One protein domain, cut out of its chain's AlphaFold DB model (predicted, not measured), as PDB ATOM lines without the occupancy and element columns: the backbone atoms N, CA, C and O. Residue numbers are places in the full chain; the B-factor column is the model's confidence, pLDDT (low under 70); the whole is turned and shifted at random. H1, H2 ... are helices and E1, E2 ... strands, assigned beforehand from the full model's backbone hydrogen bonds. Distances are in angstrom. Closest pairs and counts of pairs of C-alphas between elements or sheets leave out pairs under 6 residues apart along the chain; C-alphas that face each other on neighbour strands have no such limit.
ATOM      1  N   GLU A   2     112.015 111.511 124.528       90.94
ATOM      2  CA  GLU A   2     111.044 110.657 123.822       90.94
ATOM      3  C   GLU A   2     110.254 109.715 124.745       90.94
ATOM      4  O   GLU A   2     109.030 109.668 124.660       90.94
ATOM      5  N   LEU A   3     110.920 109.046 125.697       92.06
ATOM      6  CA  LEU A   3     110.269 108.173 126.687       92.06
ATOM      7  C   LEU A   3     109.144 108.861 127.481       92.06
ATOM      8  O   LEU A   3     108.206 108.192 127.908       92.06
ATOM      9  N   MET A   4     109.215 110.187 127.650       90.25
ATOM     10  CA  MET A   4     108.183 110.990 128.318       90.25
ATOM     11  C   MET A   4     106.865 111.028 127.535       90.25
ATOM     12  O   MET A   4     105.797 111.176 128.121       90.25
ATOM     13  N   LEU A   5     106.946 110.933 126.208       90.94
ATOM     14  CA  LEU A   5     105.805 111.036 125.297       90.94
ATOM     15  C   LEU A   5     105.171 109.672 125.002       90.94
ATOM     16  O   LEU A   5     104.069 109.612 124.456       90.94
ATOM     17  N   ARG A   6     105.857 108.588 125.371       93.44
ATOM     18  CA  ARG A   6     105.363 107.218 125.252       93.44
ATOM     19  C   ARG A   6     104.200 106.959 126.216       93.44
ATOM     20  O   ARG A   6     104.091 107.571 127.282       93.44
ATOM     21  N   ARG A   7     103.308 106.056 125.812       93.69
ATOM     22  CA  ARG A   7     102.042 105.762 126.514       93.69
ATOM     23  C   ARG A   7     101.972 104.350 127.054       93.69
ATOM     24  O   ARG A   7     101.103 104.041 127.861       93.69
ATOM     25  N   GLU A   8     102.842 103.496 126.548       94.88
ATOM     26  CA  GLU A   8     102.839 102.083 126.826       94.88
ATOM     27  C   GLU A   8     103.310 101.873 128.263       94.88
ATOM     28  O   GLU A   8     104.372 102.348 128.674       94.88
ATOM     29  N   VAL A   9     102.482 101.180 129.035       96.44
ATOM     30  CA  VAL A   9     102.781 100.752 130.398       96.44
ATOM     31  C   VAL A   9     102.574  99.252 130.420       96.44
ATOM     32  O   VAL A   9     101.497  98.768 130.068       96.44
ATOM     33  N   LEU A  10     103.621  98.534 130.812       96.31
ATOM     34  CA  LEU A  10     103.584  97.097 131.018       96.31
ATOM     35  C   LEU A  10     103.951  96.816 132.469       96.31
ATOM     36  O   LEU A  10     104.904  97.395 132.995       96.31
ATOM     37  N   VAL A  11     103.171  95.963 133.117       95.75
ATOM     38  CA  VAL A  11     103.313  95.628 134.533       95.75
ATOM     39  C   VAL A  11     103.442  94.120 134.660       95.75
ATOM     40  O   VAL A  11     102.679  93.385 134.040       95.75
ATOM     41  N   MET A  12     104.397  93.659 135.465       94.88
ATOM     42  CA  MET A  12     104.569  92.248 135.801       94.88
ATOM     43  C   MET A  12     104.550  92.088 137.322       94.88
ATOM     44  O   MET A  12     105.361  92.701 138.018       94.88
ATOM     45  N   ASP A  13     103.587  91.322 137.837       93.12
ATOM     46  CA  ASP A  13     103.335  91.113 139.274       93.12
ATOM     47  C   ASP A  13     103.282  92.423 140.077       93.12
ATOM     48  O   ASP A  13     103.905  92.576 141.130       93.12
ATOM     49  N   GLY A  14     102.571  93.412 139.535       91.62
ATOM     50  CA  GLY A  14     102.414  94.728 140.153       91.62
ATOM     51  C   GLY A  14     103.615  95.672 140.009       91.62
ATOM     52  O   GLY A  14     103.562  96.785 140.531       91.62
ATOM     53  N   LYS A  15     104.686  95.286 139.301       92.31
ATOM     54  CA  LYS A  15     105.842  96.157 139.023       92.31
ATOM     55  C   LYS A  15     105.807  96.690 137.597       92.31
ATOM     56  O   LYS A  15     105.797  95.912 136.647       92.31
ATOM     57  N   VAL A  16     105.840  98.014 137.445       95.69
ATOM     58  CA  VAL A  16     105.979  98.670 136.136       95.69
ATOM     59  C   VAL A  16     107.346  98.322 135.543       95.69
ATOM     60  O   VAL A  16     108.375  98.572 136.174       95.69
ATOM     61  N   LEU A  17     107.361  97.756 134.337       96.25
ATOM     62  CA  LEU A  17     108.587  97.467 133.600       96.25
ATOM     63  C   LEU A  17     109.104  98.720 132.891       96.25
ATOM     64  O   LEU A  17     108.334  99.584 132.465       96.25
ATOM     65  N   ARG A  18     110.425  98.808 132.730       96.56
ATOM     66  CA  ARG A  18     111.061  99.929 132.033       96.56
ATOM     67  C   ARG A  18     110.865  99.811 130.524       96.56
ATOM     68  O   ARG A  18     111.246  98.812 129.928       96.56
ATOM     69  N   GLN A  19     110.321 100.843 129.891       97.00
ATOM     70  CA  GLN A  19     110.258 100.901 128.430       97.00
ATOM     71  C   GLN A  19     111.631 101.267 127.858       97.00
ATOM     72  O   GLN A  19     112.245 102.231 128.320       97.00
ATOM     73  N   GLN A  20     112.068 100.532 126.841       97.06
ATOM     74  CA  GLN A  20     113.243 100.838 126.029       97.06
ATOM     75  C   GLN A  20     112.826 101.312 124.639       97.06
ATOM     76  O   GLN A  20     111.738 100.975 124.160       97.06
ATOM     77  N   LEU A  21     113.680 102.116 124.002       95.81
ATOM     78  CA  LEU A  21     113.402 102.681 122.678       95.81
ATOM     79  C   LEU A  21     113.947 101.803 121.549       95.81
ATOM     80  O   LEU A  21     113.454 101.909 120.427       95.81
ATOM     81  N   ALA A  22     114.888 100.903 121.844       95.31
ATOM     82  CA  ALA A  22     115.358  99.883 120.915       95.31
ATOM     83  C   ALA A  22     115.321  98.476 121.528       95.31
ATOM     84  O   ALA A  22     115.562  98.282 122.720       95.31
ATOM     85  N   ALA A  23     115.076  97.465 120.688       96.06
ATOM     86  CA  ALA A  23     115.105  96.060 121.100       96.06
ATOM     87  C   ALA A  23     116.475  95.640 121.665       96.06
ATOM     88  O   ALA A  23     116.544  94.834 122.588       96.06
ATOM     89  N   SER A  24     117.563  96.218 121.147       97.00
ATOM     90  CA  SER A  24     118.932  95.971 121.614       97.00
ATOM     91  C   SER A  24     119.218  96.509 123.021       97.00
ATOM     92  O   SER A  24     120.220  96.131 123.615       97.00
ATOM     93  N   GLU A  25     118.360  97.375 123.563       96.62
ATOM     94  CA  GLU A  25     118.481  97.933 124.918       96.62
ATOM     95  C   GLU A  25     117.686  97.126 125.959       96.62
ATOM     96  O   GLU A  25     117.633  97.503 127.135       96.62
ATOM     97  N   LEU A  26     117.022  96.039 125.542       96.12
ATOM     98  CA  LEU A  26     116.284  95.171 126.452       96.12
ATOM     99  C   LEU A  26     117.208  94.617 127.540       96.12
ATOM    100  O   LEU A  26     118.264  94.051 127.268       96.12
ATOM    101  N   ALA A  27     116.764  94.755 128.782       95.19
ATOM    102  CA  ALA A  27     117.432  94.255 129.972       95.19
ATOM    103  C   ALA A  27     116.379  93.664 130.923       95.19
ATOM    104  O   ALA A  27     115.206  94.031 130.823       95.19
ATOM    105  N   PRO A  28     116.755  92.785 131.868       95.38
ATOM    106  CA  PRO A  28     115.797  92.214 132.809       95.38
ATOM    107  C   PRO A  28     114.939  93.289 133.497       95.38
ATOM    108  O   PRO A  28     115.459  94.239 134.081       95.38
ATOM    109  N   GLY A  29     113.616  93.131 133.442       95.44
ATOM    110  CA  GLY A  29     112.647  94.105 133.953       95.44
ATOM    111  C   GLY A  29     112.269  95.209 132.960       95.44
ATOM    112  O   GLY A  29     111.778  96.262 133.379       95.44
ATOM    113  N   SER A  30     112.489  94.997 131.662       96.81
ATOM    114  CA  SER A  30     112.204  95.979 130.617       96.81
ATOM    115  C   SER A  30     111.352  95.407 129.482       96.81
ATOM    116  O   SER A  30     111.162  94.197 129.354       96.81
ATOM    117  N   PHE A  31     110.820  96.289 128.640       96.94
ATOM    118  CA  PHE A  31     110.096  95.916 127.431       96.94
ATOM    119  C   PHE A  31     110.383  96.894 126.290       96.94
ATOM    120  O   PHE A  31     110.791  98.033 126.514       96.94
ATOM    121  N   TYR A  32     110.149  96.438 125.068       97.69
ATOM    122  CA  TYR A  32     110.280  97.192 123.829       97.69
ATOM    123  C   TYR A  32     108.998  97.025 123.012       97.69
ATOM    124  O   TYR A  32     108.370  95.966 123.041       97.69
ATOM    125  N   VAL A  33     108.606  98.080 122.302       96.88
ATOM    126  CA  VAL A  33     107.397  98.115 121.474       96.88
ATOM    127  C   VAL A  33     107.813  98.344 120.032       96.88
ATOM    128  O   VAL A  33     108.318  99.417 119.701       96.88
ATOM    129  N   ASP A  34     107.544  97.365 119.175       96.38
ATOM    130  CA  ASP A  34     107.632  97.527 117.729       96.38
ATOM    131  C   ASP A  34     106.238  97.854 117.191       96.38
ATOM    132  O   ASP A  34     105.373  96.988 117.031       96.38
ATOM    133  N   ALA A  35     105.996  99.137 116.930       91.94
ATOM    134  CA  ALA A  35     104.711  99.592 116.415       91.94
ATOM    135  C   ALA A  35     104.444  99.117 114.974       91.94
ATOM    136  O   ALA A  35     103.280  98.953 114.603       91.94
ATOM    137  N   ALA A  36     105.492  98.889 114.173       94.94
ATOM    138  CA  ALA A  36     105.359  98.440 112.790       94.94
ATOM    139  C   ALA A  36     104.996  96.951 112.740       94.94
ATOM    140  O   ALA A  36     104.039  96.573 112.064       94.94
ATOM    141  N   ALA A  37     105.697  96.128 113.524       96.31
ATOM    142  CA  ALA A  37     105.391  94.707 113.674       96.31
ATOM    143  C   ALA A  37     104.174  94.439 114.578       96.31
ATOM    144  O   ALA A  37     103.645  93.329 114.581       96.31
ATOM    145  N   ARG A  38     103.705  95.452 115.323       95.00
ATOM    146  CA  ARG A  38     102.628  95.364 116.327       95.00
ATOM    147  C   ARG A  38     102.933  94.351 117.429       95.00
ATOM    148  O   ARG A  38     102.052  93.614 117.872       95.00
ATOM    149  N   THR A  39     104.181  94.326 117.880       95.44
ATOM    150  CA  THR A  39     104.651  93.399 118.909       95.44
ATOM    151  C   THR A  39     105.186  94.144 120.123       95.44
ATOM    152  O   THR A  39     105.681  95.270 120.045       95.44
ATOM    153  N   ILE A  40     105.071  93.489 121.276       94.56
ATOM    154  CA  ILE A  40     105.770  93.874 122.496       94.56
ATOM    155  C   ILE A  40     106.746  92.751 122.811       94.56
ATOM    156  O   ILE A  40     106.333  91.607 123.001       94.56
ATOM    157  N   THR A  41     108.027  93.088 122.894       95.19
ATOM    158  CA  THR A  41     109.066  92.167 123.348       95.19
ATOM    159  C   THR A  41     109.397  92.503 124.790       95.19
ATOM    160  O   THR A  41     109.735  93.644 125.106       95.19
ATOM    161  N   LEU A  42     109.288  91.521 125.676       92.75
ATOM    162  CA  LEU A  42     109.503  91.685 127.109       92.75
ATOM    163  C   LEU A  42     110.761  90.925 127.546       92.75
ATOM    164  O   LEU A  42     111.022  89.821 127.075       92.75
ATOM    165  N   SER A  43     111.522  91.512 128.465       94.50
ATOM    166  CA  SER A  43     112.638  90.870 129.158       94.50
ATOM    167  C   SER A  43     112.271  90.780 130.644       94.50
ATOM    168  O   SER A  43     112.348  91.786 131.356       94.50
ATOM    169  N   PRO A  44     111.786  89.623 131.131       92.44
ATOM    170  CA  PRO A  44     111.310  89.495 132.505       92.44
ATOM    171  C   PRO A  44     112.417  89.759 133.533       92.44
ATOM    172  O   PRO A  44     113.574  89.387 133.308       92.44
ATOM    173  N   PRO A  45     112.100  90.352 134.697       88.94
ATOM    174  CA  PRO A  45     113.064  90.478 135.780       88.94
ATOM    175  C   PRO A  45     113.477  89.088 136.287       88.94
ATOM    176  O   PRO A  45     112.632  88.221 136.510       88.94
ATOM    177  N   GLY A  46     114.782  88.875 136.468       85.44
ATOM    178  CA  GLY A  46     115.327  87.631 137.029       85.44
ATOM    179  C   GLY A  46     115.027  86.367 136.215       85.44
ATOM    180  O   GLY A  46     114.983  85.289 136.795       85.44
ATOM    181  N   GLY A  47     114.767  86.486 134.906       75.00
ATOM    182  CA  GLY A  47     114.433  85.334 134.059       75.00
ATOM    183  C   GLY A  47     113.083  84.691 134.385       75.00
ATOM    184  O   GLY A  47     112.853  83.545 134.013       75.00
ATOM    185  N   LYS A  48     112.197  85.410 135.095       86.69
ATOM    186  CA  LYS A  48     110.859  84.924 135.436       86.69
ATOM    187  C   LYS A  48     110.097  84.513 134.177       86.69
ATOM    188  O   LYS A  48     110.040  85.270 133.216       86.69
ATOM    189  N   ASP A  49     109.472  83.345 134.209       88.94
ATOM    190  CA  ASP A  49     108.607  82.897 133.124       88.94
ATOM    191  C   ASP A  49     107.308  83.733 133.088       88.94
ATOM    192  O   ASP A  49     106.548  83.710 134.066       88.94
ATOM    193  N   PRO A  50     107.020  84.461 131.988       87.38
ATOM    194  CA  PRO A  50     105.783  85.222 131.838       87.38
ATOM    195  C   PRO A  50     104.518  84.368 131.960       87.38
ATOM    196  O   PRO A  50     103.489  84.897 132.373       87.38
ATOM    197  N   ALA A  51     104.578  83.067 131.643       89.25
ATOM    198  CA  ALA A  51     103.434  82.159 131.763       89.25
ATOM    199  C   ALA A  51     102.986  81.950 133.221       89.25
ATOM    200  O   ALA A  51     101.842  81.582 133.476       89.25
ATOM    201  N   HIS A  52     103.874  82.232 134.177       91.25
ATOM    202  CA  HIS A  52     103.641  82.111 135.615       91.25
ATOM    203  C   HIS A  52     103.631  83.481 136.320       91.25
ATOM    204  O   HIS A  52     103.793  83.568 137.542       91.25
ATOM    205  N   ALA A  53     103.480  84.567 135.558       91.88
ATOM    206  CA  ALA A  53     103.424  85.933 136.060       91.88
ATOM    207  C   ALA A  53     102.092  86.596 135.692       91.88
ATOM    208  O   ALA A  53     101.513  86.328 134.639       91.88
ATOM    209  N   VAL A  54     101.628  87.529 136.525       94.25
ATOM    210  CA  VAL A  54     100.516  88.404 136.135       94.25
ATOM    211  C   VAL A  54     101.081  89.533 135.285       94.25
ATOM    212  O   VAL A  54     101.750  90.425 135.806       94.25
ATOM    213  N   CYS A  55     100.821  89.485 133.980       94.12
ATOM    214  CA  CYS A  55     101.240  90.514 133.033       94.12
ATOM    215  C   CYS A  55     100.050  91.404 132.650       94.12
ATOM    216  O   CYS A  55      99.071  90.927 132.079       94.12
ATOM    217  N   GLU A  56     100.145  92.702 132.926       95.69
ATOM    218  CA  GLU A  56      99.144  93.701 132.543       95.69
ATOM    219  C   GLU A  56      99.739  94.670 131.516       95.69
ATOM    220  O   GLU A  56     100.882  95.113 131.646       95.69
ATOM    221  N   VAL A  57      98.947  95.043 130.509       95.38
ATOM    222  CA  VAL A  57      99.289  96.103 129.551       95.38
ATOM    223  C   VAL A  57      98.207  97.172 129.605       95.38
ATOM    224  O   VAL A  57      97.015  96.873 129.486       95.38
ATOM    225  N   ALA A  58      98.611  98.427 129.777       95.75
ATOM    226  CA  ALA A  58      97.677  99.540 129.798       95.75
ATOM    227  C   ALA A  58      97.042  99.753 128.418       95.75
ATOM    228  O   ALA A  58      97.729  99.888 127.407       95.75
ATOM    229  N   THR A  59      95.712  99.829 128.383       94.31
ATOM    230  CA  THR A  59      94.935  99.980 127.137       94.31
ATOM    231  C   THR A  59      94.076 101.240 127.101       94.31
ATOM    232  O   THR A  59      93.625 101.650 126.033       94.31
TER     233      THR A  59
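AT A GLANCE: This is residues 2 to 59 of the 417 residues of the protein "Right-handed parallel beta-helix repeat-containing protein" of Hyphomicrobiaceae bacterium (UniProt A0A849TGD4). Little regular structure is here: a small rounded body of loops is built round the hairpin E3 and E4, with E2 completing a sheet, a second pair of strands E1 and E5 to one side, and short H1 far out. The 58 printed residues, mostly strand by class with under half in named elements, run H1 E1 E2 E3 E4 E5; sheet E2 E3 E4 is mixed, E1 E5 antiparallel. It is compact, radius of gyration of the C-alphas 10.9 A, spanning 29 by 24 by 21 A.

IN THESE COORDINATES: Find C-alpha 2 at (111.044, 110.657, 123.822), where H1, residues 2 to 5, begins. Then come E1, 10 to 12, E2, 18 to 20, E3, 30 to 34, 13.8 A long, E4, 39 to 43, 13.2 A, and E5, 55 to 57, ending at (99.289, 96.103, 129.551).

HOW THE PARTS SIT: E3 is antiparallel to E4, N 32 to O 41 2.8 A, and parallel to E2, N 20 to O 31 2.8 A. E1 is antiparallel to E5, N 11 to O 56 2.9 A. The closest C-alphas of E1 and E3, Leu 10 and Phe 31, are 7.5 A apart. H1 is not on the sheet and is too short for an O i to N i+4 pair; its one O i to N i+3 pair is within range.

THE WHOLE: The C-alphas of Glu 2 and His 52, the two farthest apart, are 31.8 A apart. The printed part has no cut, the link E4 to E5 is long, and no printed residue is under 70 in pLDDT.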